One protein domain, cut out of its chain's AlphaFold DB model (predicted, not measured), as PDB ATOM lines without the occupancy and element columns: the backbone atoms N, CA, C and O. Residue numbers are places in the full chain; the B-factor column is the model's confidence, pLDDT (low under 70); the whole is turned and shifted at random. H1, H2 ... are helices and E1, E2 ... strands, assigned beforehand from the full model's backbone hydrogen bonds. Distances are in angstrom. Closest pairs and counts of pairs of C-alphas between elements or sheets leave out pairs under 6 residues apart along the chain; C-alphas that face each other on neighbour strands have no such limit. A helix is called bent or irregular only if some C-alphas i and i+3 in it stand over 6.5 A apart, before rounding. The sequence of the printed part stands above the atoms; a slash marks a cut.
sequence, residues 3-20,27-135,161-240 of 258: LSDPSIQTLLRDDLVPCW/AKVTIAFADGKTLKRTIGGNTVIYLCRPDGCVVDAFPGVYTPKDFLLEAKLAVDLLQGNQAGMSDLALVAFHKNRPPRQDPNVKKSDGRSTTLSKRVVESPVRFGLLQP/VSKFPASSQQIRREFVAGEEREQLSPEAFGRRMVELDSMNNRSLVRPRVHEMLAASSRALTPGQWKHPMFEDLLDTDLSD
ATOM      1  N   LEU A   3     -45.742   2.107  24.394       90.62
ATOM      2  CA  LEU A   3     -46.079   3.328  23.639       90.62
ATOM      3  C   LEU A   3     -47.592   3.569  23.473       90.62
ATOM      4  O   LEU A   3     -48.011   4.638  23.042       90.62
ATOM      5  N   SER A   4     -48.422   2.578  23.806       91.56
ATOM      6  CA  SER A   4     -49.882   2.699  23.781       91.56
ATOM      7  C   SER A   4     -50.467   3.086  25.142       91.56
ATOM      8  O   SER A   4     -51.686   3.139  25.274       91.56
ATOM      9  N   ASP A   5     -49.637   3.239  26.175       96.19
ATOM     10  CA  ASP A   5     -50.096   3.590  27.515       96.19
ATOM     11  C   ASP A   5     -50.449   5.087  27.584       96.19
ATOM     12  O   ASP A   5     -49.630   5.909  27.161       96.19
ATOM     13  N   PRO A   6     -51.620   5.480  28.122       96.75
ATOM     14  CA  PRO A   6     -52.036   6.885  28.168       96.75
ATOM     15  C   PRO A   6     -51.040   7.813  28.878       96.75
ATOM     16  O   PRO A   6     -50.850   8.962  28.474       96.75
ATOM     17  N   SER A   7     -50.367   7.315  29.916       95.31
ATOM     18  CA  SER A   7     -49.389   8.093  30.682       95.31
ATOM     19  C   SER A   7     -48.119   8.344  29.866       95.31
ATOM     20  O   SER A   7     -47.526   9.417  29.944       95.31
ATOM     21  N   ILE A   8     -47.724   7.369  29.042       95.75
ATOM     22  CA  ILE A   8     -46.608   7.499  28.097       95.75
ATOM     23  C   ILE A   8     -46.989   8.438  26.955       95.75
ATOM     24  O   ILE A   8     -46.200   9.301  26.594       95.75
ATOM     25  N   GLN A   9     -48.202   8.317  26.411       95.50
ATOM     26  CA  GLN A   9     -48.689   9.213  25.358       95.50
ATOM     27  C   GLN A   9     -48.730  10.673  25.808       95.50
ATOM     28  O   GLN A   9     -48.458  11.561  25.009       95.50
ATOM     29  N   THR A  10     -49.038  10.914  27.082       95.50
ATOM     30  CA  THR A  10     -49.016  12.254  27.679       95.50
ATOM     31  C   THR A  10     -47.592  12.812  27.682       95.50
ATOM     32  O   THR A  10     -47.360  13.850  27.077       95.50
ATOM     33  N   LEU A  11     -46.617  12.062  28.218       93.81
ATOM     34  CA  LEU A  11     -45.195  12.441  28.173       93.81
ATOM     35  C   LEU A  11     -44.708  12.708  26.735       93.81
ATOM     36  O   LEU A  11     -44.023  13.690  26.472       93.81
ATOM     37  N   LEU A  12     -45.058  11.827  25.793       93.69
ATOM     38  CA  LEU A  12     -44.622  11.937  24.400       93.69
ATOM     39  C   LEU A  12     -45.256  13.105  23.643       93.69
ATOM     40  O   LEU A  12     -44.685  13.532  22.651       93.69
ATOM     41  N   ARG A  13     -46.442  13.564  24.043       94.62
ATOM     42  CA  ARG A  13     -47.131  14.692  23.407       94.62
ATOM     43  C   ARG A  13     -46.691  16.021  24.007       94.62
ATOM     44  O   ARG A  13     -46.553  16.993  23.272       94.62
ATOM     45  N   ASP A  14     -46.531  16.051  25.325       93.81
ATOM     46  CA  ASP A  14     -46.397  17.298  26.072       93.81
ATOM     47  C   ASP A  14     -44.921  17.702  26.236       93.81
ATOM     48  O   ASP A  14     -44.612  18.891  26.196       93.81
ATOM     49  N   ASP A  15     -44.003  16.730  26.340       92.06
ATOM     50  CA  ASP A  15     -42.601  16.993  26.699       92.06
ATOM     51  C   ASP A  15     -41.576  16.584  25.626       92.06
ATOM     52  O   ASP A  15     -40.425  17.019  25.685       92.06
ATOM     53  N   LEU A  16     -41.951  15.727  24.669       92.94
ATOM     54  CA  LEU A  16     -41.017  15.084  23.734       92.94
ATOM     55  C   LEU A  16     -41.506  15.126  22.282       92.94
ATOM     56  O   LEU A  16     -42.675  15.352  21.998       92.94
ATOM     57  N   VAL A  17     -40.593  14.863  21.343       92.12
ATOM     58  CA  VAL A  17     -40.921  14.647  19.927       92.12
ATOM     59  C   VAL A  17     -40.512  13.220  19.555       92.12
ATOM     60  O   VAL A  17     -39.314  12.938  19.480       92.12
ATOM     61  N   PRO A  18     -41.463  12.291  19.355       92.62
ATOM     62  CA  PRO A  18     -41.128  10.914  19.025       92.62
ATOM     63  C   PRO A  18     -40.590  10.808  17.593       92.62
ATOM     64  O   PRO A  18     -41.234  11.232  16.635       92.62
ATOM     65  N   CYS A  19     -39.432  10.170  17.445       91.00
ATOM     66  CA  CYS A  19     -38.853   9.787  16.162       91.00
ATOM     67  C   CYS A  19     -38.618   8.271  16.117       91.00
ATOM     68  O   CYS A  19     -38.310   7.652  17.137       91.00
ATOM     69  N   TRP A  20     -38.750   7.671  14.934       91.12
ATOM     70  CA  TRP A  20     -38.474   6.252  14.719       91.12
ATOM     71  C   TRP A  20     -37.460   6.066  13.598       91.12
ATOM     72  O   TRP A  20     -37.602   6.643  12.522       91.12
ATOM     73  N   ALA A  27     -34.450 -10.307  10.082       79.50
ATOM     74  CA  ALA A  27     -35.146 -11.511   9.661       79.50
ATOM     75  C   ALA A  27     -36.604 -11.510  10.149       79.50
ATOM     76  O   ALA A  27     -36.909 -11.186  11.302       79.50
ATOM     77  N   LYS A  28     -37.520 -11.905   9.260       85.00
ATOM     78  CA  LYS A  28     -38.956 -12.013   9.538       85.00
ATOM     79  C   LYS A  28     -39.373 -13.471   9.443       85.00
ATOM     80  O   LYS A  28     -39.164 -14.106   8.417       85.00
ATOM     81  N   VAL A  29     -40.023 -13.972  10.486       82.12
ATOM     82  CA  VAL A  29     -40.654 -15.291  10.487       82.12
ATOM     83  C   VAL A  29     -42.156 -15.132  10.332       82.12
ATOM     84  O   VAL A  29     -42.785 -14.293  10.982       82.12
ATOM     85  N   THR A  30     -42.713 -15.950   9.443       87.94
ATOM     86  CA  THR A  30     -44.152 -16.093   9.242       87.94
ATOM     87  C   THR A  30     -44.526 -17.549   9.491       87.94
ATOM     88  O   THR A  30     -44.010 -18.431   8.813       87.94
ATOM     89  N   ILE A  31     -45.398 -17.802  10.465       84.38
ATOM     90  CA  ILE A  31     -45.942 -19.132  10.762       84.38
ATOM     91  C   ILE A  31     -47.432 -19.098  10.446       84.38
ATOM     92  O   ILE A  31     -48.174 -18.339  11.069       84.38
ATOM     93  N   ALA A  32     -47.859 -19.917   9.491       89.12
ATOM     94  CA  ALA A  32     -49.268 -20.192   9.253       89.12
ATOM     95  C   ALA A  32     -49.700 -21.355  10.154       89.12
ATOM     96  O   ALA A  32     -49.113 -22.436  10.114       89.12
ATOM     97  N   PHE A  33     -50.703 -21.121  10.991       86.19
ATOM     98  CA  PHE A  33     -51.301 -22.139  11.841       86.19
ATOM     99  C   PHE A  33     -52.422 -22.864  11.095       86.19
ATOM    100  O   PHE A  33     -53.061 -22.309  10.199       86.19
ATOM    101  N   ALA A  34     -52.689 -24.106  11.502       85.00
ATOM    102  CA  ALA A  34     -53.724 -24.939  10.895       85.00
ATOM    103  C   ALA A  34     -55.141 -24.337  11.007       85.00
ATOM    104  O   ALA A  34     -56.004 -24.662  10.201       85.00
ATOM    105  N   ASP A  35     -55.378 -23.438  11.969       90.38
ATOM    106  CA  ASP A  35     -56.648 -22.723  12.158       90.38
ATOM    107  C   ASP A  35     -56.783 -21.463  11.277       90.38
ATOM    108  O   ASP A  35     -57.670 -20.638  11.495       90.38
ATOM    109  N   GLY A  36     -55.888 -21.285  10.300       88.81
ATOM    110  CA  GLY A  36     -55.875 -20.145   9.383       88.81
ATOM    111  C   GLY A  36     -55.242 -18.876   9.960       88.81
ATOM    112  O   GLY A  36     -55.083 -17.889   9.239       88.81
ATOM    113  N   LYS A  37     -54.835 -18.867  11.238       88.94
ATOM    114  CA  LYS A  37     -54.117 -17.723  11.813       88.94
ATOM    115  C   LYS A  37     -52.692 -17.664  11.284       88.94
ATOM    116  O   LYS A  37     -52.063 -18.681  11.015       88.94
ATOM    117  N   THR A  38     -52.146 -16.456  11.193       89.62
ATOM    118  CA  THR A  38     -50.752 -16.238  10.792       89.62
ATOM    119  C   THR A  38     -50.023 -15.406  11.840       89.62
ATOM    120  O   THR A  38     -50.453 -14.302  12.174       89.62
ATOM    121  N   LEU A  39     -48.898 -15.911  12.346       83.06
ATOM    122  CA  LEU A  39     -47.958 -15.145  13.162       83.06
ATOM    123  C   LEU A  39     -46.861 -14.588  12.262       83.06
ATOM    124  O   LEU A  39     -46.053 -15.355  11.752       83.06
ATOM    125  N   LYS A  40     -46.795 -13.264  12.114       88.44
ATOM    126  CA  LYS A  40     -45.703 -12.565  11.421       88.44
ATOM    127  C   LYS A  40     -44.932 -11.700  12.411       88.44
ATOM    128  O   LYS A  40     -45.514 -10.799  13.018       88.44
ATOM    129  N   ARG A  41     -43.638 -11.968  12.595       82.88
ATOM    130  CA  ARG A  41     -42.773 -11.248  13.548       82.88
ATOM    131  C   ARG A  41     -41.338 -11.140  13.048       82.88
ATOM    132  O   ARG A  41     -40.877 -11.978  12.282       82.88
ATOM    133  N   THR A  42     -40.636 -10.110  13.507       83.38
ATOM    134  CA  THR A  42     -39.173 -10.024  13.433       83.38
ATOM    135  C   THR A  42     -38.548 -10.933  14.495       83.38
ATOM    136  O   THR A  42     -39.104 -11.047  15.587       83.38
ATOM    137  N   ILE A  43     -37.405 -11.553  14.197       80.50
ATOM    138  CA  ILE A  43     -36.607 -12.351  15.148       80.50
ATOM    139  C   ILE A  43     -35.228 -11.713  15.299       80.50
ATOM    140  O   ILE A  43     -34.680 -11.205  14.324       80.50
ATOM    141  N   GLY A  44     -34.678 -11.708  16.516       77.56
ATOM    142  CA  GLY A  44     -33.367 -11.115  16.804       77.56
ATOM    143  C   GLY A  44     -33.339  -9.582  16.795       77.56
ATOM    144  O   GLY A  44     -32.295  -8.986  17.035       77.56
ATOM    145  N   GLY A  45     -34.473  -8.918  16.546       81.06
ATOM    146  CA  GLY A  45     -34.561  -7.458  16.550       81.06
ATOM    147  C   GLY A  45     -34.621  -6.901  17.970       81.06
ATOM    148  O   GLY A  45     -35.509  -7.265  18.737       81.06
ATOM    149  N   ASN A  46     -33.704  -6.006  18.330       87.62
ATOM    150  CA  ASN A  46     -33.704  -5.253  19.586       87.62
ATOM    151  C   ASN A  46     -34.186  -3.808  19.386       87.62
ATOM    152  O   ASN A  46     -34.261  -3.311  18.264       87.62
ATOM    153  N   THR A  47     -34.521  -3.127  20.481       90.94
ATOM    154  CA  THR A  47     -34.908  -1.712  20.463       90.94
ATOM    155  C   THR A  47     -34.170  -0.969  21.563       90.94
ATOM    156  O   THR A  47     -34.017  -1.482  22.672       90.94
ATOM    157  N   VAL A  48     -33.740   0.248  21.244       95.19
ATOM    158  CA  VAL A  48     -33.228   1.225  22.201       95.19
ATOM    159  C   VAL A  48     -34.031   2.498  22.002       95.19
ATOM    160  O   VAL A  48     -34.134   2.988  20.880       95.19
ATOM    161  N   ILE A  49     -34.620   3.017  23.075       96.12
ATOM    162  CA  ILE A  49     -35.241   4.342  23.059       96.12
ATOM    163  C   ILE A  49     -34.177   5.330  23.522       96.12
ATOM    164  O   ILE A  49     -33.657   5.190  24.626       96.12
ATOM    165  N   TYR A  50     -33.844   6.312  22.691       96.56
ATOM    166  CA  TYR A  50     -32.934   7.392  23.067       96.56
ATOM    167  C   TYR A  50     -33.726   8.636  23.441       96.56
ATOM    168  O   TYR A  50     -34.661   9.019  22.741       96.56
ATOM    169  N   LEU A  51     -33.316   9.286  24.524       95.56
ATOM    170  CA  LEU A  51     -33.707  10.649  24.831       95.56
ATOM    171  C   LEU A  51     -32.587  11.574  24.360       95.56
ATOM    172  O   LEU A  51     -31.443  11.406  24.781       95.56
ATOM    173  N   CYS A  52     -32.909  12.531  23.492       94.19
ATOM    174  CA  CYS A  52     -31.923  13.415  22.875       94.19
ATOM    175  C   CYS A  52     -32.194  14.885  23.204       94.19
ATOM    176  O   CYS A  52     -33.339  15.299  23.380       94.19
ATOM    177  N   ARG A  53     -31.123  15.679  23.243       91.62
ATOM    178  CA  ARG A  53     -31.176  17.144  23.179       91.62
ATOM    179  C   ARG A  53     -31.614  17.602  21.772       91.62
ATOM    180  O   ARG A  53     -31.506  16.824  20.821       91.62
ATOM    181  N   PRO A  54     -32.015  18.877  21.600       89.56
ATOM    182  CA  PRO A  54     -32.347  19.435  20.284       89.56
ATOM    183  C   PRO A  54     -31.217  19.368  19.242       89.56
ATOM    184  O   PRO A  54     -31.492  19.370  18.049       89.56
ATOM    185  N   ASP A  55     -29.954  19.286  19.674       89.62
ATOM    186  CA  ASP A  55     -28.783  19.117  18.799       89.62
ATOM    187  C   ASP A  55     -28.556  17.659  18.345       89.62
ATOM    188  O   ASP A  55     -27.596  17.372  17.633       89.62
ATOM    189  N   GLY A  56     -29.430  16.730  18.749       91.31
ATOM    190  CA  GLY A  56     -29.353  15.312  18.400       91.31
ATOM    191  C   GLY A  56     -28.406  14.494  19.280       91.31
ATOM    192  O   GLY A  56     -28.225  13.302  19.027       91.31
ATOM    193  N   CYS A  57     -27.810  15.086  20.317       93.25
ATOM    194  CA  CYS A  57     -26.965  14.359  21.258       93.25
ATOM    195  C   CYS A  57     -27.797  13.620  22.313       93.25
ATOM    196  O   CYS A  57     -28.745  14.165  22.882       93.25
ATOM    197  N   VAL A  58     -27.416  12.376  22.602       95.19
ATOM    198  CA  VAL A  58     -28.082  11.495  23.568       95.19
ATOM    199  C   VAL A  58     -27.846  11.991  24.994       95.19
ATOM    200  O   VAL A  58     -26.704  12.171  25.416       95.19
ATOM    201  N   VAL A  59     -28.941  12.155  25.733       94.44
ATOM    202  CA  VAL A  59     -28.979  12.419  27.179       94.44
ATOM    203  C   VAL A  59     -29.189  11.139  27.968       94.44
ATOM    204  O   VAL A  59     -28.618  10.976  29.035       94.44
ATOM    205  N   ASP A  60     -30.024  10.226  27.484       96.00
ATOM    206  CA  ASP A  60     -30.233   8.943  28.150       96.00
ATOM    207  C   ASP A  60     -30.677   7.877  27.144       96.00
ATOM    208  O   ASP A  60     -31.181   8.196  26.063       96.00
ATOM    209  N   ALA A  61     -30.496   6.605  27.492       96.62
ATOM    210  CA  ALA A  61     -30.877   5.476  26.652       96.62
ATOM    211  C   ALA A  61     -31.629   4.404  27.450       96.62
ATOM    212  O   ALA A  61     -31.265   4.047  28.571       96.62
ATOM    213  N   PHE A  62     -32.673   3.840  26.848       96.50
ATOM    214  CA  PHE A  62     -33.532   2.818  27.441       96.50
ATOM    215  C   PHE A  62     -33.543   1.593  26.513       96.50
ATOM    216  O   PHE A  62     -34.417   1.470  25.651       96.50
ATOM    217  N   PRO A  63     -32.548   0.698  26.642       94.44
ATOM    218  CA  PRO A  63     -32.454  -0.521  25.853       94.44
ATOM    219  C   PRO A  63     -33.446  -1.560  26.370       94.44
ATOM    220  O   PRO A  63     -33.615  -1.699  27.584       94.44
ATOM    221  N   GLY A  64     -34.052  -2.317  25.458       91.00
ATOM    222  CA  GLY A  64     -34.930  -3.435  25.793       91.00
ATOM    223  C   GLY A  64     -36.395  -3.045  26.008       91.00
ATOM    224  O   GLY A  64     -36.880  -2.026  25.519       91.00
ATOM    225  N   VAL A  65     -37.129  -3.921  26.694       91.38
ATOM    226  CA  VAL A  65     -38.576  -3.802  26.921       91.38
ATOM    227  C   VAL A  65     -38.855  -3.292  28.334       91.38
ATOM    228  O   VAL A  65     -38.325  -3.821  29.306       91.38
ATOM    229  N   TYR A  66     -39.735  -2.300  28.454       94.25
ATOM    230  CA  TYR A  66     -40.149  -1.743  29.741       94.25
ATOM    231  C   TYR A  66     -41.659  -1.840  29.935       94.25
ATOM    232  O   TYR A  66     -42.440  -1.743  28.980       94.25
ATOM    233  N   THR A  67     -42.075  -1.954  31.195       95.25
ATOM    234  CA  THR A  67     -43.438  -1.591  31.585       95.25
ATOM    235  C   THR A  67     -43.596  -0.062  31.542       95.25
ATOM    236  O   THR A  67     -42.614   0.658  31.748       95.25
ATOM    237  N   PRO A  68     -44.811   0.474  31.317       96.50
ATOM    238  CA  PRO A  68     -45.043   1.921  31.337       96.50
ATOM    239  C   PRO A  68     -44.590   2.595  32.635       96.50
ATOM    240  O   PRO A  68     -43.922   3.626  32.603       96.50
ATOM    241  N   LYS A  69     -44.898   1.978  33.781       94.69
ATOM    242  CA  LYS A  69     -44.534   2.484  35.110       94.69
ATOM    243  C   LYS A  69     -43.021   2.641  35.264       94.69
ATOM    244  O   LYS A  69     -42.550   3.685  35.708       94.69
ATOM    245  N   ASP A  70     -42.278   1.599  34.909       94.00
ATOM    246  CA  ASP A  70     -40.824   1.575  35.032       94.00
ATOM    247  C   ASP A  70     -40.155   2.542  34.064       94.00
ATOM    248  O   ASP A  70     -39.256   3.278  34.461       94.00
ATOM    249  N   PHE A  71     -40.626   2.584  32.815       95.62
ATOM    250  CA  PHE A  71     -40.124   3.532  31.831       95.62
ATOM    251  C   PHE A  71     -40.325   4.974  32.296       95.62
ATOM    252  O   PHE A  71     -39.369   5.739  32.304       95.62
ATOM    253  N   LEU A  72     -41.534   5.343  32.740       95.12
ATOM    254  CA  LEU A  72     -41.822   6.701  33.214       95.12
ATOM    255  C   LEU A  72     -40.942   7.101  34.393       95.12
ATOM    256  O   LEU A  72     -40.458   8.228  34.437       95.12
ATOM    257  N   LEU A  73     -40.732   6.189  35.343       92.19
ATOM    258  CA  LEU A  73     -39.900   6.454  36.511       92.19
ATOM    259  C   LEU A  73     -38.453   6.787  36.127       92.19
ATOM    260  O   LEU A  73     -37.832   7.635  36.765       92.19
ATOM    261  N   GLU A  74     -37.902   6.099  35.127       91.88
ATOM    262  CA  GLU A  74     -36.536   6.335  34.662       91.88
ATOM    263  C   GLU A  74     -36.460   7.548  33.720       91.88
ATOM    264  O   GLU A  74     -35.602   8.413  33.905       91.88
ATOM    265  N   ALA A  75     -37.384   7.648  32.761       93.88
ATOM    266  CA  ALA A  75     -37.412   8.692  31.740       93.88
ATOM    267  C   ALA A  75     -37.649  10.084  32.325       93.88
ATOM    268  O   ALA A  75     -36.945  11.017  31.945       93.88
ATOM    269  N   LYS A  76     -38.567  10.225  33.294       92.62
ATOM    270  CA  LYS A  76     -38.863  11.526  33.920       92.62
ATOM    271  C   LYS A  76     -37.620  12.197  34.478       92.62
ATOM    272  O   LYS A  76     -37.428  13.377  34.269       92.62
ATOM    273  N   LEU A  77     -36.714  11.438  35.082       90.62
ATOM    274  CA  LEU A  77     -35.512  12.015  35.677       90.62
ATOM    275  C   LEU A  77     -34.561  12.623  34.635       90.62
ATOM    276  O   LEU A  77     -33.843  13.571  34.937       90.62
ATOM    277  N   ALA A  78     -34.517  12.056  33.427       91.31
ATOM    278  CA  ALA A  78     -33.723  12.598  32.330       91.31
ATOM    279  C   ALA A  78     -34.462  13.740  31.604       91.31
ATOM    280  O   ALA A  78     -33.827  14.692  31.154       91.31
ATOM    281  N   VAL A  79     -35.796  13.686  31.549       92.56
ATOM    282  CA  VAL A  79     -36.645  14.778  31.044       92.56
ATOM    283  C   VAL A  79     -36.568  16.005  31.955       92.56
ATOM    284  O   VAL A  79     -36.310  17.098  31.463       92.56
ATOM    285  N   ASP A  80     -36.669  15.832  33.271       90.44
ATOM    286  CA  ASP A  80     -36.525  16.905  34.260       90.44
ATOM    287  C   ASP A  80     -35.140  17.563  34.146       90.44
ATOM    288  O   ASP A  80     -35.010  18.786  34.207       90.44
ATOM    289  N   LEU A  81     -34.094  16.759  33.913       88.38
ATOM    290  CA  LEU A  81     -32.742  17.262  33.673       88.38
ATOM    291  C   LEU A  81     -32.675  18.121  32.397       88.38
ATOM    292  O   LEU A  81     -32.040  19.177  32.411       88.38
ATOM    293  N   LEU A  82     -33.316  17.689  31.306       87.75
ATOM    294  CA  LEU A  82     -33.405  18.453  30.057       87.75
ATOM    295  C   LEU A  82     -34.160  19.770  30.246       87.75
ATOM    296  O   LEU A  82     -33.674  20.827  29.846       87.75
ATOM    297  N   GLN A  83     -35.328  19.714  30.884       85.31
ATOM    298  CA  GLN A  83     -36.189  20.873  31.094       85.31
ATOM    299  C   GLN A  83     -35.574  21.879  32.074       85.31
ATOM    300  O   GLN A  83     -35.696  23.081  31.867       85.31
ATOM    301  N   GLY A  84     -34.844  21.416  33.092       82.12
ATOM    302  CA  GLY A  84     -34.121  22.282  34.024       82.12
ATOM    303  C   GLY A  84     -32.894  22.982  33.419       82.12
ATOM    304  O   GLY A  84     -32.409  23.949  33.997       82.12
ATOM    305  N   ASN A  85     -32.396  22.525  32.262       75.19
ATOM    306  CA  ASN A  85     -31.165  23.017  31.629       75.19
ATOM    307  C   ASN A  85     -31.384  23.521  30.188       75.19
ATOM    308  O   ASN A  85     -30.505  23.369  29.334       75.19
ATOM    309  N   GLN A  86     -32.538  24.143  29.912       60.16
ATOM    310  CA  GLN A  86     -32.931  24.591  28.563       60.16
ATOM    311  C   GLN A  86     -31.892  25.486  27.853       60.16
ATOM    312  O   GLN A  86     -31.870  25.541  26.628       60.16
ATOM    313  N   ALA A  87     -30.999  26.148  28.599       56.03
ATOM    314  CA  ALA A  87     -29.965  27.043  28.071       56.03
ATOM    315  C   ALA A  87     -28.642  26.356  27.654       56.03
ATOM    316  O   ALA A  87     -27.660  27.043  27.384       56.03
ATOM    317  N   GLY A  88     -28.598  25.021  27.586       65.44
ATOM    318  CA  GLY A  88     -27.424  24.276  27.120       65.44
ATOM    319  C   GLY A  88     -26.757  23.494  28.242       65.44
ATOM    320  O   GLY A  88     -25.791  23.938  28.861       65.44
ATOM    321  N   MET A  89     -27.269  22.288  28.489       80.81
ATOM    322  CA  MET A  89     -26.629  21.320  29.374       80.81
ATOM    323  C   MET A  89     -25.223  20.997  28.868       80.81
ATOM    324  O   MET A  89     -25.068  20.447  27.775       80.81
ATOM    325  N   SER A  90     -24.211  21.314  29.675       88.00
ATOM    326  CA  SER A  90     -22.831  20.964  29.358       88.00
ATOM    327  C   SER A  90     -22.616  19.456  29.450       88.00
ATOM    328  O   SER A  90     -23.235  18.761  30.260       88.00
ATOM    329  N   ASP A  91     -21.676  18.948  28.663       89.81
ATOM    330  CA  ASP A  91     -21.316  17.531  28.694       89.81
ATOM    331  C   ASP A  91     -20.785  17.109  30.078       89.81
ATOM    332  O   ASP A  91     -21.024  15.990  30.523       89.81
ATOM    333  N   LEU A  92     -20.157  18.030  30.821       88.50
ATOM    334  CA  LEU A  92     -19.747  17.797  32.209       88.50
ATOM    335  C   LEU A  92     -20.943  17.575  33.144       88.50
ATOM    336  O   LEU A  92     -20.883  16.694  34.005       88.50
ATOM    337  N   ALA A  93     -22.024  18.342  32.981       89.25
ATOM    338  CA  ALA A  93     -23.242  18.164  33.766       89.25
ATOM    339  C   ALA A  93     -23.922  16.826  33.441       89.25
ATOM    340  O   ALA A  93     -24.355  16.124  34.355       89.25
ATOM    341  N   LEU A  94     -23.941  16.433  32.164       91.19
ATOM    342  CA  LEU A  94     -24.467  15.138  31.729       91.19
ATOM    343  C   LEU A  94     -23.657  13.968  32.310       91.19
ATOM    344  O   LEU A  94     -24.213  13.029  32.881       91.19
ATOM    345  N   VAL A  95     -22.327  14.051  32.242       90.94
ATOM    346  CA  VAL A  95     -21.432  13.061  32.851       90.94
ATOM    347  C   VAL A  95     -21.661  12.973  34.361       90.94
ATOM    348  O   VAL A  95     -21.754  11.872  34.903       90.94
ATOM    349  N   ALA A  96     -21.782  14.107  35.056       91.12
ATOM    350  CA  ALA A  96     -22.054  14.133  36.491       91.12
ATOM    351  C   ALA A  96     -23.413  13.501  36.833       91.12
ATOM    352  O   ALA A  96     -23.501  12.723  37.785       91.12
ATOM    353  N   PHE A  97     -24.450  13.774  36.035       91.69
ATOM    354  CA  PHE A  97     -25.765  13.154  36.184       91.69
ATOM    355  C   PHE A  97     -25.678  11.627  36.141       91.69
ATOM    356  O   PHE A  97     -26.235  10.968  37.016       91.69
ATOM    357  N   HIS A  98     -24.939  11.057  35.185       92.81
ATOM    358  CA  HIS A  98     -24.792   9.605  35.082       92.81
ATOM    359  C   HIS A  98     -23.865   9.000  36.139       92.81
ATOM    360  O   HIS A  98     -24.166   7.926  36.650       92.81
ATOM    361  N   LYS A  99     -22.781   9.687  36.527       90.88
ATOM    362  CA  LYS A  99     -21.885   9.226  37.606       90.88
ATOM    363  C   LYS A  99     -22.588   9.138  38.955       90.88
ATOM    364  O   LYS A  99     -22.309   8.234  39.735       90.88
ATOM    365  N   ASN A 100     -23.510  10.058  39.219       89.00
ATOM    366  CA  ASN A 100     -24.234  10.126  40.485       89.00
ATOM    367  C   ASN A 100     -25.453   9.194  40.530       89.00
ATOM    368  O   ASN A 100     -26.250   9.278  41.464       89.00
ATOM    369  N   ARG A 101     -25.624   8.304  39.541       85.00
ATOM    370  CA  ARG A 101     -26.701   7.317  39.554       85.00
ATOM    371  C   ARG A 101     -26.346   6.147  40.459       85.00
ATOM    372  O   ARG A 101     -25.476   5.357  40.099       85.00
ATOM    373  N   PRO A 102     -27.034   5.968  41.601       70.19
ATOM    374  CA  PRO A 102     -26.836   4.763  42.380       70.19
ATOM    375  C   PRO A 102     -27.358   3.562  41.577       70.19
ATOM    376  O   PRO A 102     -28.447   3.651  40.991       70.19
ATOM    377  N   PRO A 103     -26.639   2.426  41.562       66.56
ATOM    378  CA  PRO A 103     -27.195   1.191  41.035       66.56
ATOM    379  C   PRO A 103     -28.451   0.846  41.844       66.56
ATOM    380  O   PRO A 103     -28.402   0.674  43.064       66.56
ATOM    381  N   ARG A 104     -29.604   0.776  41.172       68.19
ATOM    382  CA  ARG A 104     -30.859   0.379  41.815       68.19
ATOM    383  C   ARG A 104     -30.853  -1.130  42.025       68.19
ATOM    384  O   ARG A 104     -31.082  -1.904  41.095       68.19
ATOM    385  N   GLN A 105     -30.608  -1.539  43.265       59.84
ATOM    386  CA  GLN A 105     -30.795  -2.922  43.684       59.84
ATOM    387  C   GLN A 105     -32.288  -3.186  43.867       59.84
ATOM    388  O   GLN A 105     -32.905  -2.660  44.792       59.84
ATOM    389  N   ASP A 106     -32.872  -3.997  42.988       62.44
ATOM    390  CA  ASP A 106     -34.192  -4.566  43.232       62.44
ATOM    391  C   ASP A 106     -34.009  -5.904  43.976       62.44
ATOM    392  O   ASP A 106     -33.323  -6.803  43.471       62.44
ATOM    393  N   PRO A 107     -34.585  -6.064  45.183       55.53
ATOM    394  CA  PRO A 107     -34.426  -7.277  45.986       55.53
ATOM    395  C   PRO A 107     -34.917  -8.551  45.276       55.53
ATOM    396  O   PRO A 107     -34.511  -9.651  45.658       55.53
ATOM    397  N   ASN A 108     -35.734  -8.423  44.226       53.12
ATOM    398  CA  ASN A 108     -36.275  -9.541  43.455       53.12
ATOM    399  C   ASN A 108     -35.365 -10.024  42.311       53.12
ATOM    400  O   ASN A 108     -35.616 -11.092  41.750       53.12
ATOM    401  N   VAL A 109     -34.274  -9.313  41.992       56.72
ATOM    402  CA  VAL A 109     -33.314  -9.705  40.929       56.72
ATOM    403  C   VAL A 109     -32.541 -10.983  41.283       56.72
ATOM    404  O   VAL A 109     -31.976 -11.632  40.403       56.72
ATOM    405  N   LYS A 110     -32.614 -11.426  42.549       48.25
ATOM    406  CA  LYS A 110     -31.993 -12.652  43.088       48.25
ATOM    407  C   LYS A 110     -32.364 -13.961  42.366       48.25
ATOM    408  O   LYS A 110     -31.755 -14.982  42.662       48.25
ATOM    409  N   LYS A 111     -33.349 -13.966  41.457       47.62
ATOM    410  CA  LYS A 111     -33.744 -15.157  40.675       47.62
ATOM    411  C   LYS A 111     -33.123 -15.247  39.278       47.62
ATOM    412  O   LYS A 111     -33.276 -16.280  38.636       47.62
ATOM    413  N   SER A 112     -32.435 -14.209  38.806       51.81
ATOM    414  CA  SER A 112     -31.637 -14.280  37.578       51.81
ATOM    415  C   SER A 112     -30.173 -14.541  37.935       51.81
ATOM    416  O   SER A 112     -29.724 -14.154  39.011       51.81
ATOM    417  N   ASP A 113     -29.398 -15.142  37.034       59.97
ATOM    418  CA  ASP A 113     -27.937 -15.309  37.162       59.97
ATOM    419  C   ASP A 113     -27.150 -13.973  37.208       59.97
ATOM    420  O   ASP A 113     -25.926 -13.956  37.070       59.97
ATOM    421  N   GLY A 114     -27.853 -12.844  37.372       62.81
ATOM    422  CA  GLY A 114     -27.325 -11.486  37.412       62.81
ATOM    423  C   GLY A 114     -26.828 -10.976  36.063       62.81
ATOM    424  O   GLY A 114     -26.200  -9.922  36.021       62.81
ATOM    425  N   ARG A 115     -27.041 -11.726  34.973       69.31
ATOM    426  CA  ARG A 115     -26.475 -11.424  33.645       69.31
ATOM    427  C   ARG A 115     -27.470 -11.603  32.507       69.31
ATOM    428  O   ARG A 115     -27.261 -11.044  31.436       69.31
ATOM    429  N   SER A 116     -28.536 -12.363  32.723       77.06
ATOM    430  CA  SER A 116     -29.551 -12.662  31.717       77.06
ATOM    431  C   SER A 116     -30.481 -11.475  31.453       77.06
ATOM    432  O   SER A 116     -31.163 -10.986  32.356       77.06
ATOM    433  N   THR A 117     -30.559 -11.052  30.196       81.88
ATOM    434  CA  THR A 117     -31.494 -10.028  29.694       81.88
ATOM    435  C   THR A 117     -32.514 -10.658  28.740       81.88
ATOM    436  O   THR A 117     -32.467 -11.865  28.517       81.88
ATOM    437  N   THR A 118     -33.462  -9.872  28.211       83.25
ATOM    438  CA  THR A 118     -34.408 -10.271  27.140       83.25
ATOM    439  C   THR A 118     -35.323 -11.458  27.482       83.25
ATOM    440  O   THR A 118     -35.689 -12.284  26.636       83.25
ATOM    441  N   LEU A 119     -35.772 -11.527  28.736       84.62
ATOM    442  CA  LEU A 119     -36.593 -12.623  29.257       84.62
ATOM    443  C   LEU A 119     -37.934 -12.750  28.528       84.62
ATOM    444  O   LEU A 119     -38.392 -13.856  28.235       84.62
ATOM    445  N   SER A 120     -38.556 -11.615  28.209       83.62
ATOM    446  CA  SER A 120     -39.833 -11.577  27.496       83.62
ATOM    447  C   SER A 120     -39.704 -12.114  26.068       83.62
ATOM    448  O   SER A 120     -40.548 -12.890  25.613       83.62
ATOM    449  N   LYS A 121     -38.600 -11.789  25.388       86.38
ATOM    450  CA  LYS A 121     -38.286 -12.302  24.050       86.38
ATOM    451  C   LYS A 121     -38.031 -13.793  24.054       86.38
ATOM    452  O   LYS A 121     -38.495 -14.484  23.153       86.38
ATOM    453  N   ARG A 122     -37.351 -14.305  25.084       88.00
ATOM    454  CA  ARG A 122     -37.073 -15.738  25.237       88.00
ATOM    455  C   ARG A 122     -38.341 -16.587  25.139       88.00
ATOM    456  O   ARG A 122     -38.319 -17.631  24.503       88.00
ATOM    457  N   VAL A 123     -39.468 -16.118  25.680       86.69
ATOM    458  CA  VAL A 123     -40.767 -16.821  25.616       86.69
ATOM    459  C   VAL A 123     -41.243 -17.064  24.179       86.69
ATOM    460  O   VAL A 123     -41.946 -18.041  23.929       86.69
ATOM    461  N   VAL A 124     -40.877 -16.183  23.245       84.38
ATOM    462  CA  VAL A 124     -41.336 -16.216  21.850       84.38
ATOM    463  C   VAL A 124     -40.254 -16.758  20.920       84.38
ATOM    464  O   VAL A 124     -40.539 -17.605  20.079       84.38
ATOM    465  N   GLU A 125     -39.014 -16.295  21.064       85.50
ATOM    466  CA  GLU A 125     -37.927 -16.619  20.139       85.50
ATOM    467  C   GLU A 125     -37.307 -17.989  20.413       85.50
ATOM    468  O   GLU A 125     -37.026 -18.728  19.468       85.50
ATOM    469  N   SER A 126     -37.131 -18.379  21.678       85.12
ATOM    470  CA  SER A 126     -36.481 -19.652  22.008       85.12
ATOM    471  C   SER A 126     -37.248 -20.880  21.513       85.12
ATOM    472  O   SER A 126     -36.572 -21.793  21.036       85.12
ATOM    473  N   PRO A 127     -38.599 -20.940  21.547       84.00
ATOM    474  CA  PRO A 127     -39.337 -22.060  20.960       84.00
ATOM    475  C   PRO A 127     -39.210 -22.130  19.437       84.00
ATOM    476  O   PRO A 127     -39.095 -23.220  18.882       84.00
ATOM    477  N   VAL A 128     -39.189 -20.976  18.760       80.62
ATOM    478  CA  VAL A 128     -38.994 -20.911  17.303       80.62
ATOM    479  C   VAL A 128     -37.589 -21.381  16.940       80.62
ATOM    480  O   VAL A 128     -37.431 -22.203  16.043       80.62
ATOM    481  N   ARG A 129     -36.573 -20.941  17.694       77.88
ATOM    482  CA  ARG A 129     -35.198 -21.435  17.555       77.88
ATOM    483  C   ARG A 129     -35.125 -22.928  17.864       77.88
ATOM    484  O   ARG A 129     -34.572 -23.655  17.067       77.88
ATOM    485  N   PHE A 130     -35.754 -23.411  18.932       76.19
ATOM    486  CA  PHE A 130     -35.785 -24.838  19.276       76.19
ATOM    487  C   PHE A 130     -36.389 -25.709  18.169       76.19
ATOM    488  O   PHE A 130     -35.888 -26.800  17.916       76.19
ATOM    489  N   GLY A 131     -37.446 -25.230  17.507       68.00
ATOM    490  CA  GLY A 131     -38.100 -25.955  16.419       68.00
ATOM    491  C   GLY A 131     -37.391 -25.864  15.062       68.00
ATOM    492  O   GLY A 131     -37.496 -26.802  14.280       68.00
ATOM    493  N   LEU A 132     -36.695 -24.756  14.769       65.88
ATOM    494  CA  LEU A 132     -36.147 -24.469  13.432       65.88
ATOM    495  C   LEU A 132     -34.615 -24.487  13.347       65.88
ATOM    496  O   LEU A 132     -34.069 -24.702  12.271       65.88
ATOM    497  N   LEU A 133     -33.914 -24.232  14.450       58.91
ATOM    498  CA  LEU A 133     -32.472 -24.009  14.495       58.91
ATOM    499  C   LEU A 133     -31.859 -24.891  15.594       58.91
ATOM    500  O   LEU A 133     -32.046 -24.657  16.788       58.91
ATOM    501  N   GLN A 134     -31.080 -25.907  15.209       51.06
ATOM    502  CA  GLN A 134     -30.196 -26.566  16.177       51.06
ATOM    503  C   GLN A 134     -29.289 -25.513  16.838       51.06
ATOM    504  O   GLN A 134     -28.989 -24.499  16.200       51.06
ATOM    505  N   PRO A 135     -28.877 -25.700  18.111       43.78
ATOM    506  CA  PRO A 135     -28.093 -24.694  18.815       43.78
ATOM    507  C   PRO A 135     -26.891 -24.294  17.954       43.78
ATOM    508  O   PRO A 135     -26.155 -25.184  17.514       43.78
ATOM    509  N   VAL A 161     -30.661 -14.049  26.634       85.38
ATOM    510  CA  VAL A 161     -31.073 -15.449  26.797       85.38
ATOM    511  C   VAL A 161     -32.069 -15.923  25.741       85.38
ATOM    512  O   VAL A 161     -32.282 -17.130  25.605       85.38
ATOM    513  N   SER A 162     -32.636 -15.011  24.949       83.19
ATOM    514  CA  SER A 162     -33.539 -15.350  23.842       83.19
ATOM    515  C   SER A 162     -32.834 -16.080  22.694       83.19
ATOM    516  O   SER A 162     -33.468 -16.798  21.920       83.19
ATOM    517  N   LYS A 163     -31.501 -15.979  22.630       83.25
ATOM    518  CA  LYS A 163     -30.670 -16.709  21.668       83.25
ATOM    519  C   LYS A 163     -30.546 -18.203  21.963       83.25
ATOM    520  O   LYS A 163     -30.184 -18.961  21.062       83.25
ATOM    521  N   PHE A 164     -30.833 -18.651  23.189       83.44
ATOM    522  CA  PHE A 164     -30.707 -20.066  23.553       83.44
ATOM    523  C   PHE A 164     -32.004 -20.820  23.247       83.44
ATOM    524  O   PHE A 164     -33.066 -20.420  23.736       83.44
ATOM    525  N   PRO A 165     -31.945 -21.913  22.465       84.00
ATOM    526  CA  PRO A 165     -33.114 -22.739  22.189       84.00
ATOM    527  C   PRO A 165     -33.709 -23.327  23.471       84.00
ATOM    528  O   PRO A 165     -32.994 -23.900  24.292       84.00
ATOM    529  N   ALA A 166     -35.023 -23.199  23.631       85.12
ATOM    530  CA  ALA A 166     -35.773 -23.778  24.742       85.12
ATOM    531  C   ALA A 166     -37.253 -23.891  24.372       85.12
ATOM    532  O   ALA A 166     -37.808 -23.003  23.726       85.12
ATOM    533  N   SER A 167     -37.916 -24.955  24.817       86.88
ATOM    534  CA  SER A 167     -39.362 -25.095  24.651       86.88
ATOM    535  C   SER A 167     -40.128 -24.186  25.616       86.88
ATOM    536  O   SER A 167     -39.659 -23.869  26.713       86.88
ATOM    537  N   SER A 168     -41.367 -23.828  25.268       85.31
ATOM    538  CA  SER A 168     -42.231 -23.025  26.144       85.31
ATOM    539  C   SER A 168     -42.457 -23.682  27.513       85.31
ATOM    540  O   SER A 168     -42.605 -22.988  28.517       85.31
ATOM    541  N   GLN A 169     -42.444 -25.020  27.580       85.69
ATOM    542  CA  GLN A 169     -42.548 -25.766  28.838       85.69
ATOM    543  C   GLN A 169     -41.279 -25.649  29.689       85.69
ATOM    544  O   GLN A 169     -41.387 -25.471  30.900       85.69
ATOM    545  N   GLN A 170     -40.089 -25.723  29.082       87.12
ATOM    546  CA  GLN A 170     -38.821 -25.535  29.794       87.12
ATOM    547  C   GLN A 170     -38.745 -24.131  30.402       87.12
ATOM    548  O   GLN A 170     -38.472 -23.998  31.592       87.12
ATOM    549  N   ILE A 171     -39.094 -23.105  29.621       86.81
ATOM    550  CA  ILE A 171     -39.103 -21.710  30.082       86.81
ATOM    551  C   ILE A 171     -40.107 -21.533  31.232       86.81
ATOM    552  O   ILE A 171     -39.773 -20.974  32.271       86.81
ATOM    553  N   ARG A 172     -41.329 -22.071  31.113       87.75
ATOM    554  CA  ARG A 172     -42.316 -22.020  32.208       87.75
ATOM    555  C   ARG A 172     -41.818 -22.683  33.490       87.75
ATOM    556  O   ARG A 172     -42.094 -22.173  34.572       87.75
ATOM    557  N   ARG A 173     -41.098 -23.803  33.384       86.25
ATOM    558  CA  ARG A 173     -40.545 -24.511  34.548       86.25
ATOM    559  C   ARG A 173     -39.480 -23.700  35.281       86.25
ATOM    560  O   ARG A 173     -39.399 -23.807  36.499       86.25
ATOM    561  N   GLU A 174     -38.716 -22.901  34.545       85.31
ATOM    562  CA  GLU A 174     -37.661 -22.034  35.073       85.31
ATOM    563  C   GLU A 174     -38.230 -20.839  35.859       85.31
ATOM    564  O   GLU A 174     -37.741 -20.530  36.942       85.31
ATOM    565  N   PHE A 175     -39.295 -20.202  35.357       83.56
ATOM    566  CA  PHE A 175     -39.809 -18.946  35.929       83.56
ATOM    567  C   PHE A 175     -41.030 -19.091  36.847       83.56
ATOM    568  O   PHE A 175     -41.326 -18.173  37.623       83.56
ATOM    569  N   VAL A 176     -41.748 -20.217  36.780       82.94
ATOM    570  CA  VAL A 176     -42.954 -20.470  37.580       82.94
ATOM    571  C   VAL A 176     -42.813 -21.796  38.326       82.94
ATOM    572  O   VAL A 176     -42.526 -22.842  37.732       82.94
ATOM    573  N   ALA A 177     -43.004 -21.753  39.644       80.44
ATOM    574  CA  ALA A 177     -42.861 -22.896  40.541       80.44
ATOM    575  C   ALA A 177     -44.229 -23.424  40.999       80.44
ATOM    576  O   ALA A 177     -45.194 -22.669  41.075       80.44
ATOM    577  N   GLY A 178     -44.282 -24.715  41.339       77.94
ATOM    578  CA  GLY A 178     -45.450 -25.341  41.965       77.94
ATOM    579  C   GLY A 178     -46.732 -25.285  41.128       77.94
ATOM    580  O   GLY A 178     -46.684 -25.305  39.898       77.94
ATOM    581  N   GLU A 179     -47.868 -25.213  41.822       69.88
ATOM    582  CA  GLU A 179     -49.225 -25.238  41.250       69.88
ATOM    583  C   GLU A 179     -49.538 -24.014  40.372       69.88
ATOM    584  O   GLU A 179     -50.293 -24.116  39.404       69.88
ATOM    585  N   GLU A 180     -48.880 -22.875  40.623       75.75
ATOM    586  CA  GLU A 180     -49.015 -21.654  39.813       75.75
ATOM    587  C   GLU A 180     -48.649 -21.911  38.337       75.75
ATOM    588  O   GLU A 180     -49.196 -21.293  37.424       75.75
ATOM    589  N   ARG A 181     -47.756 -22.875  38.076       78.06
ATOM    590  CA  ARG A 181     -47.294 -23.223  36.726       78.06
ATOM    591  C   ARG A 181     -48.418 -23.722  35.818       78.06
ATOM    592  O   ARG A 181     -48.386 -23.431  34.620       78.06
ATOM    593  N   GLU A 182     -49.358 -24.479  36.376       71.75
ATOM    594  CA  GLU A 182     -50.464 -25.092  35.630       71.75
ATOM    595  C   GLU A 182     -51.662 -24.147  35.500       71.75
ATOM    596  O   GLU A 182     -52.408 -24.224  34.527       71.75
ATOM    597  N   GLN A 183     -51.799 -23.200  36.428       79.75
ATOM    598  CA  GLN A 183     -52.922 -22.263  36.479       79.75
ATOM    599  C   GLN A 183     -52.680 -20.981  35.661       79.75
ATOM    600  O   GLN A 183     -53.629 -20.312  35.247       79.75
ATOM    601  N   LEU A 184     -51.419 -20.614  35.399       86.88
ATOM    602  CA  LEU A 184     -51.092 -19.357  34.726       86.88
ATOM    603  C   LEU A 184     -51.372 -19.418  33.213       86.88
ATOM    604  O   LEU A 184     -50.676 -20.106  32.451       86.88
ATOM    605  N   SER A 185     -52.339 -18.617  32.754       90.12
ATOM    606  CA  SER A 185     -52.670 -18.510  31.328       90.12
ATOM    607  C   SER A 185     -51.462 -18.056  30.483       90.12
ATOM    608  O   SER A 185     -50.543 -17.407  30.997       90.12
ATOM    609  N   PRO A 186     -51.409 -18.376  29.173       87.75
ATOM    610  CA  PRO A 186     -50.355 -17.894  28.272       87.75
ATOM    611  C   PRO A 186     -50.158 -16.378  28.298       87.75
ATOM    612  O   PRO A 186     -49.025 -15.903  28.320       87.75
ATOM    613  N   GLU A 187     -51.253 -15.630  28.358       88.75
ATOM    614  CA  GLU A 187     -51.229 -14.171  28.375       88.75
ATOM    615  C   GLU A 187     -50.703 -13.615  29.706       88.75
ATOM    616  O   GLU A 187     -49.869 -12.708  29.716       88.75
ATOM    617  N   ALA A 188     -51.133 -14.193  30.833       89.62
ATOM    618  CA  ALA A 188     -50.639 -13.817  32.155       89.62
ATOM    619  C   ALA A 188     -49.143 -14.128  32.306       89.62
ATOM    620  O   ALA A 188     -48.393 -13.308  32.835       89.62
ATOM    621  N   PHE A 189     -48.687 -15.264  31.767       89.94
ATOM    622  CA  PHE A 189     -47.264 -15.589  31.703       89.94
ATOM    623  C   PHE A 189     -46.486 -14.564  30.873       89.94
ATOM    624  O   PHE A 189     -45.478 -14.043  31.340       89.94
ATOM    625  N   GLY A 190     -46.979 -14.210  29.681       89.38
ATOM    626  CA  GLY A 190     -46.359 -13.184  28.839       89.38
ATOM    627  C   GLY A 190     -46.217 -11.834  29.550       89.38
ATOM    628  O   GLY A 190     -45.139 -11.242  29.517       89.38
ATOM    629  N   ARG A 191     -47.265 -11.374  30.251       90.38
ATOM    630  CA  ARG A 191     -47.219 -10.140  31.057       90.38
ATOM    631  C   ARG A 191     -46.153 -10.196  32.149       90.38
ATOM    632  O   ARG A 191     -45.320  -9.298  32.216       90.38
ATOM    633  N   ARG A 192     -46.126 -11.274  32.936       89.88
ATOM    634  CA  ARG A 192     -45.124 -11.479  33.993       89.88
ATOM    635  C   ARG A 192     -43.698 -11.451  33.443       89.88
ATOM    636  O   ARG A 192     -42.798 -10.900  34.066       89.88
ATOM    637  N   MET A 193     -43.482 -12.018  32.260       89.81
ATOM    638  CA  MET A 193     -42.162 -12.017  31.631       89.81
ATOM    639  C   MET A 193     -41.743 -10.622  31.152       89.81
ATOM    640  O   MET A 193     -40.561 -10.308  31.224       89.81
ATOM    641  N   VAL A 194     -42.682  -9.764  30.731       91.31
ATOM    642  CA  VAL A 194     -42.413  -8.340  30.443       91.31
ATOM    643  C   VAL A 194     -42.078  -7.561  31.717       91.31
ATOM    644  O   VAL A 194     -41.172  -6.732  31.698       91.31
ATOM    645  N   GLU A 195     -42.768  -7.831  32.825       90.94
ATOM    646  CA  GLU A 195     -42.463  -7.219  34.126       90.94
ATOM    647  C   GLU A 195     -41.048  -7.576  34.591       90.94
ATOM    648  O   GLU A 195     -40.269  -6.686  34.928       90.94
ATOM    649  N   LEU A 196     -40.678  -8.858  34.520       88.00
ATOM    650  CA  LEU A 196     -39.324  -9.311  34.846       88.00
ATOM    651  C   LEU A 196     -38.264  -8.691  33.928       88.00
ATOM    652  O   LEU A 196     -37.197  -8.311  34.402       88.00
ATOM    653  N   ASP A 197     -38.547  -8.555  32.631       89.94
ATOM    654  CA  ASP A 197     -37.625  -7.917  31.682       89.94
ATOM    655  C   ASP A 197     -37.408  -6.438  32.025       89.94
ATOM    656  O   ASP A 197     -36.282  -5.951  32.045       89.94
ATOM    657  N   SER A 198     -38.483  -5.735  32.382       92.31
ATOM    658  CA  SER A 198     -38.446  -4.339  32.819       92.31
ATOM    659  C   SER A 198     -37.631  -4.156  34.106       92.31
ATOM    660  O   SER A 198     -36.804  -3.244  34.201       92.31
ATOM    661  N   MET A 199     -37.793  -5.064  35.074       88.75
ATOM    662  CA  MET A 199     -36.991  -5.093  36.304       88.75
ATOM    663  C   MET A 199     -35.513  -5.376  36.010       88.75
ATOM    664  O   MET A 199     -34.641  -4.654  36.498       88.75
ATOM    665  N   ASN A 200     -35.214  -6.369  35.164       88.19
ATOM    666  CA  ASN A 200     -33.846  -6.673  34.741       88.19
ATOM    667  C   ASN A 200     -33.208  -5.483  34.024       88.19
ATOM    668  O   ASN A 200     -32.050  -5.159  34.279       88.19
ATOM    669  N   ASN A 201     -33.963  -4.783  33.178       90.69
ATOM    670  CA  ASN A 201     -33.465  -3.588  32.519       90.69
ATOM    671  C   ASN A 201     -33.105  -2.508  33.543       90.69
ATOM    672  O   ASN A 201     -32.007  -1.965  33.483       90.69
ATOM    673  N   ARG A 202     -33.951  -2.255  34.546       90.00
ATOM    674  CA  ARG A 202     -33.664  -1.266  35.600       90.00
ATOM    675  C   ARG A 202     -32.483  -1.629  36.499       90.00
ATOM    676  O   ARG A 202     -31.748  -0.731  36.902       90.00
ATOM    677  N   SER A 203     -32.290  -2.907  36.810       86.38
ATOM    678  CA  SER A 203     -31.261  -3.338  37.764       86.38
ATOM    679  C   SER A 203     -29.947  -3.799  37.143       86.38
ATOM    680  O   SER A 203     -28.933  -3.773  37.834       86.38
ATOM    681  N   LEU A 204     -29.940  -4.215  35.875       86.12
ATOM    682  CA  LEU A 204     -28.753  -4.748  35.196       86.12
ATOM    683  C   LEU A 204     -28.341  -3.883  34.002       86.12
ATOM    684  O   LEU A 204     -27.186  -3.476  33.903       86.12
ATOM    685  N   VAL A 205     -29.281  -3.559  33.111       90.19
ATOM    686  CA  VAL A 205     -28.975  -2.853  31.852       90.19
ATOM    687  C   VAL A 205     -28.757  -1.355  32.082       90.19
ATOM    688  O   VAL A 205     -27.805  -0.773  31.574       90.19
ATOM    689  N   ARG A 206     -29.615  -0.710  32.870       92.12
ATOM    690  CA  ARG A 206     -29.589   0.739  33.118       92.12
ATOM    691  C   ARG A 206     -28.331   1.214  33.849       92.12
ATOM    692  O   ARG A 206     -27.756   2.200  33.392       92.12
ATOM    693  N   PRO A 207     -27.835   0.540  34.909       90.12
ATOM    694  CA  PRO A 207     -26.541   0.888  35.498       90.12
ATOM    695  C   PRO A 207     -25.425   0.883  34.453       90.12
ATOM    696  O   PRO A 207     -24.623   1.812  34.398       90.12
ATOM    697  N   ARG A 208     -25.457  -0.094  33.542       88.81
ATOM    698  CA  ARG A 208     -24.477  -0.198  32.471       88.81
ATOM    699  C   ARG A 208     -24.578   0.934  31.452       88.81
ATOM    700  O   ARG A 208     -23.556   1.481  31.057       88.81
ATOM    701  N   VAL A 209     -25.792   1.334  31.074       92.94
ATOM    702  CA  VAL A 209     -26.017   2.528  30.242       92.94
ATOM    703  C   VAL A 209     -25.442   3.777  30.910       92.94
ATOM    704  O   VAL A 209     -24.778   4.573  30.252       92.94
ATOM    705  N   HIS A 210     -25.664   3.954  32.213       93.44
ATOM    706  CA  HIS A 210     -25.139   5.110  32.935       93.44
ATOM    707  C   HIS A 210     -23.612   5.098  33.018       93.44
ATOM    708  O   HIS A 210     -23.002   6.135  32.787       93.44
ATOM    709  N   GLU A 211     -22.979   3.947  33.248       90.69
ATOM    710  CA  GLU A 211     -21.520   3.813  33.134       90.69
ATOM    711  C   GLU A 211     -21.028   4.185  31.731       90.69
ATOM    712  O   GLU A 211     -20.037   4.905  31.595       90.69
ATOM    713  N   MET A 212     -21.743   3.734  30.693       91.06
ATOM    714  CA  MET A 212     -21.438   4.034  29.295       91.06
ATOM    715  C   MET A 212     -21.469   5.531  29.005       91.06
ATOM    716  O   MET A 212     -20.484   6.094  28.523       91.06
ATOM    717  N   LEU A 213     -22.564   6.189  29.371       92.38
ATOM    718  CA  LEU A 213     -22.745   7.624  29.177       92.38
ATOM    719  C   LEU A 213     -21.794   8.450  30.062       92.38
ATOM    720  O   LEU A 213     -21.263   9.456  29.606       92.38
ATOM    721  N   ALA A 214     -21.506   8.007  31.290       91.38
ATOM    722  CA  ALA A 214     -20.582   8.673  32.210       91.38
ATOM    723  C   ALA A 214     -19.111   8.614  31.771       91.38
ATOM    724  O   ALA A 214     -18.336   9.508  32.122       91.38
ATOM    725  N   ALA A 215     -18.697   7.556  31.068       89.31
ATOM    726  CA  ALA A 215     -17.331   7.462  30.553       89.31
ATOM    727  C   ALA A 215     -17.155   8.208  29.227       89.31
ATOM    728  O   ALA A 215     -16.028   8.552  28.867       89.31
ATOM    729  N   SER A 216     -18.248   8.473  28.506       84.25
ATOM    730  CA  SER A 216     -18.206   9.336  27.335       84.25
ATOM    731  C   SER A 216     -17.904  10.759  27.796       84.25
ATOM    732  O   SER A 216     -18.738  11.427  28.395       84.25
ATOM    733  N   SER A 217     -16.692  11.245  27.530       78.81
ATOM    734  CA  SER A 217     -16.252  12.600  27.905       78.81
ATOM    735  C   SER A 217     -17.026  13.724  27.203       78.81
ATOM    736  O   SER A 217     -16.831  14.893  27.527       78.81
ATOM    737  N   ARG A 218     -17.886  13.367  26.242       87.56
ATOM    738  CA  ARG A 218     -18.772  14.256  25.490       87.56
ATOM    739  C   ARG A 218     -20.102  13.581  25.178       87.56
ATOM    740  O   ARG A 218     -20.172  12.349  25.137       87.56
ATOM    741  N   ALA A 219     -21.126  14.369  24.880       88.81
ATOM    742  CA  ALA A 219     -22.382  13.830  24.377       88.81
ATOM    743  C   ALA A 219     -22.208  13.334  22.927       88.81
ATOM    744  O   ALA A 219     -21.483  13.933  22.129       88.81
ATOM    745  N   LEU A 220     -22.834  12.204  22.599       93.50
ATOM    746  CA  LEU A 220     -22.740  11.551  21.287       93.50
ATOM    747  C   LEU A 220     -24.137  11.365  20.698       93.50
ATOM    748  O   LEU A 220     -25.117  11.287  21.437       93.50
ATOM    749  N   THR A 221     -24.234  11.254  19.377       94.88
ATOM    750  CA  THR A 221     -25.509  11.029  18.680       94.88
ATOM    751  C   THR A 221     -25.937   9.553  18.720       94.88
ATOM    752  O   THR A 221     -25.097   8.674  18.948       94.88
ATOM    753  N   PRO A 222     -27.218   9.226  18.446       94.94
ATOM    754  CA  PRO A 222     -27.680   7.839  18.352       94.94
ATOM    755  C   PRO A 222     -26.856   6.976  17.386       94.94
ATOM    756  O   PRO A 222     -26.544   5.830  17.700       94.94
ATOM    757  N   GLY A 223     -26.428   7.535  16.248       93.56
ATOM    758  CA  GLY A 223     -25.593   6.823  15.276       93.56
ATOM    759  C   GLY A 223     -24.221   6.423  15.830       93.56
ATOM    760  O   GLY A 223     -23.719   5.347  15.520       93.56
ATOM    761  N   GLN A 224     -23.637   7.245  16.705       93.62
ATOM    762  CA  GLN A 224     -22.379   6.930  17.390       93.62
ATOM    763  C   GLN A 224     -22.578   5.911  18.521       93.62
ATOM    764  O   GLN A 224     -21.694   5.096  18.776       93.62
ATOM    765  N   TRP A 225     -23.749   5.920  19.164       93.81
ATOM    766  CA  TRP A 225     -24.134   4.936  20.179       93.81
ATOM    767  C   TRP A 225     -24.622   3.602  19.606       93.81
ATOM    768  O   TRP A 225     -24.720   2.636  20.360       93.81
ATOM    769  N   LYS A 226     -24.874   3.511  18.292       91.81
ATOM    770  CA  LYS A 226     -25.401   2.312  17.621       91.81
ATOM    771  C   LYS A 226     -24.633   1.042  17.997       91.81
ATOM    772  O   LYS A 226     -25.221   0.144  18.587       91.81
ATOM    773  N   HIS A 227     -23.338   0.961  17.695       90.19
ATOM    774  CA  HIS A 227     -22.562  -0.249  17.989       90.19
ATOM    775  C   HIS A 227     -22.434  -0.513  19.498       90.19
ATOM    776  O   HIS A 227     -22.799  -1.609  19.917       90.19
ATOM    777  N   PRO A 228     -22.050   0.461  20.350       91.31
ATOM    778  CA  PRO A 228     -21.967   0.197  21.785       91.31
ATOM    779  C   PRO A 228     -23.295  -0.269  22.411       91.31
ATOM    780  O   PRO A 228     -23.310  -1.148  23.266       91.31
ATOM    781  N   MET A 229     -24.435   0.284  21.992       91.56
ATOM    782  CA  MET A 229     -25.730  -0.087  22.573       91.56
ATOM    783  C   MET A 229     -26.254  -1.423  22.048       91.56
ATOM    784  O   MET A 229     -26.842  -2.190  22.806       91.56
ATOM    785  N   PHE A 230     -26.071  -1.716  20.761       89.81
ATOM    786  CA  PHE A 230     -26.598  -2.947  20.179       89.81
ATOM    787  C   PHE A 230     -25.631  -4.121  20.327       89.81
ATOM    788  O   PHE A 230     -26.056  -5.165  20.805       89.81
ATOM    789  N   GLU A 231     -24.352  -3.966  19.988       87.06
ATOM    790  CA  GLU A 231     -23.369  -5.058  20.042       87.06
ATOM    791  C   GLU A 231     -22.866  -5.284  21.469       87.06
ATOM    792  O   GLU A 231     -22.995  -6.391  21.991       87.06
ATOM    793  N   ASP A 232     -22.348  -4.245  22.132       85.31
ATOM    794  CA  ASP A 232     -21.669  -4.430  23.424       85.31
ATOM    795  C   ASP A 232     -22.650  -4.649  24.585       85.31
ATOM    796  O   ASP A 232     -22.356  -5.397  25.521       85.31
ATOM    797  N   LEU A 233     -23.808  -3.978  24.556       87.75
ATOM    798  CA  LEU A 233     -24.781  -4.020  25.650       87.75
ATOM    799  C   LEU A 233     -25.897  -5.047  25.435       87.75
ATOM    800  O   LEU A 233     -26.263  -5.760  26.371       87.75
ATOM    801  N   LEU A 234     -26.462  -5.097  24.228       87.62
ATOM    802  CA  LEU A 234     -27.599  -5.959  23.901       87.62
ATOM    803  C   LEU A 234     -27.200  -7.260  23.203       87.62
ATOM    804  O   LEU A 234     -28.090  -8.045  22.879       87.62
ATOM    805  N   ASP A 235     -25.905  -7.488  22.963       85.75
ATOM    806  CA  ASP A 235     -25.404  -8.672  22.260       85.75
ATOM    807  C   ASP A 235     -26.148  -8.867  20.920       85.75
ATOM    808  O   ASP A 235     -26.651  -9.934  20.600       85.75
ATOM    809  N   THR A 236     -26.326  -7.811  20.133       83.56
ATOM    810  CA  THR A 236     -26.966  -7.861  18.809       83.56
ATOM    811  C   THR A 236     -25.896  -7.767  17.740       83.56
ATOM    812  O   THR A 236     -25.220  -6.749  17.655       83.56
ATOM    813  N   ASP A 237     -25.769  -8.795  16.904       83.12
ATOM    814  CA  ASP A 237     -24.867  -8.750  15.756       83.12
ATOM    815  C   ASP A 237     -25.492  -7.886  14.654       83.12
ATOM    816  O   ASP A 237     -26.503  -8.256  14.052       83.12
ATOM    817  N   LEU A 238     -24.922  -6.700  14.435       83.69
ATOM    818  CA  LEU A 238     -25.378  -5.790  13.386       83.69
ATOM    819  C   LEU A 238     -24.793  -6.127  12.003       83.69
ATOM    820  O   LEU A 238     -25.184  -5.531  11.001       83.69
ATOM    821  N   SER A 239     -23.832  -7.050  11.943       79.69
ATOM    822  CA  SER A 239     -23.199  -7.496  10.700       79.69
ATOM    823  C   SER A 239     -23.880  -8.722  10.085       79.69
ATOM    824  O   SER A 239     -23.700  -8.986   8.897       79.69
ATOM    825  N   ASP A 240     -24.710  -9.422  10.863       74.94
ATOM    826  CA  ASP A 240     -25.444 -10.617  10.449       74.94
ATOM    827  C   ASP A 240     -26.973 -10.441  10.585       74.94
ATOM    828  O   ASP A 240     -27.600 -10.921  11.537       74.94
TER     829      ASP A 240
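AT A GLANCE: This is residues 3 to 20, 27 to 135 and 161 to 240 of the 258 residues of an uncharacterized protein of Planctomycetes bacterium (UniProt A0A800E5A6). One long helix, H8, runs most of the length of an elongated body; near its last half the small hairpin E3 E4 sits between H2 and H9, with H3 at the end, while H5 and H6 pack together near its first half. A second hairpin, E1 E2, lies apart from this helical body, and H1 is at the side of H2. The 207 printed residues hold, in order, H1, E1 to E4 and H2 to H9, mostly helix, with two antiparallel two-stranded sheets. The whole is compact, radius of gyration of the C-alphas 18.8 A, spanning 59 by 36 by 34 A.

IN THESE COORDINATES: Find E3, residues 48 to 52, from C-alpha 48 at (-33.228, 1.225, 22.201), and E4, residues 58 to 63. Then look for H2, residues 68 to 84, 23.3 A with a kink of 33 degrees near 75; H3, 91 to 99; and H9, 222 to 233, irregular, with C-alphas 224 and 227 7.2 A apart. H8, 186 to 215, runs 41.7 A to C-alpha 215 at (-17.331, 7.462, 30.553), with a kink of 34 degrees near 205. The other named elements are H4, residues 107 to 111, only just irregular with C-alphas 108 and 111 6.8 A apart; H5, 119 to 132, 19.8 A; H6, 168 to 175; H7, 180 to 183; H1, 6 to 14; E1, 28 to 32; and E2, 38 to 42.

HOW THE PARTS SIT: In hairpin E3 E4, look at N 51 and O 60, 2.8 A apart. C-alphas Asp 60 and Ala 78 of H2 are 6.6 A apart, Val 58 and Pro 222 of H9 6.4 A, Ala 61 and Val 209 of H8 6.7 A. The hub H8 touches H3 with its residues 210 to 215 alone, closest C-alphas Val 95 and Ala 214, 4.5 A, at a steep tilt of 52 degrees, opposite ways. It touches H5, closest C-alphas Ser 120 and Met 193, 4.8 A. H8 only just touches H2 and H4, 3 pairs of C-alphas within 8 A each, closest Asp 70 and Ser 198, 6.7 A, and Val 109 and Asn 200, 6.9 A. H5 touches H6, closest C-alphas Pro 127 and Ser 168, 6.0 A. H7 is close to H6 but not clearly touching, C-alphas Arg 172 and Arg 181 6.8 A apart. H1 only just touches H2, C-alphas Ile 8 and Pro 68 6.6 A apart. Hairpin E1 E2, with N 29 and O 41 at 2.8 A, is apart from H2 to H9. Every O i to N i+4 pair is within hydrogen-bond range in H1, H3 and H6; H2 has 11 of 13, H5 6 of 10, H8 23 of 26, H9 5 of 8, H4 0 of 1 with 0 of 2 O i to N i+3 pairs, and H7 is too short for one.

THE WHOLE: The farthest C-alphas, Ala 34 and Ala 87, are 59.7 A apart. Residues 21 to 26 and 136 to 160 are not printed, leaving C-alpha gaps of 18.8 A and 12.6 A. Of the links printed whole, none is long. Mean pLDDT of the printed part is 85.3; residues 86 to 88, 103 to 115, 131 to 135 and 179 are under 70.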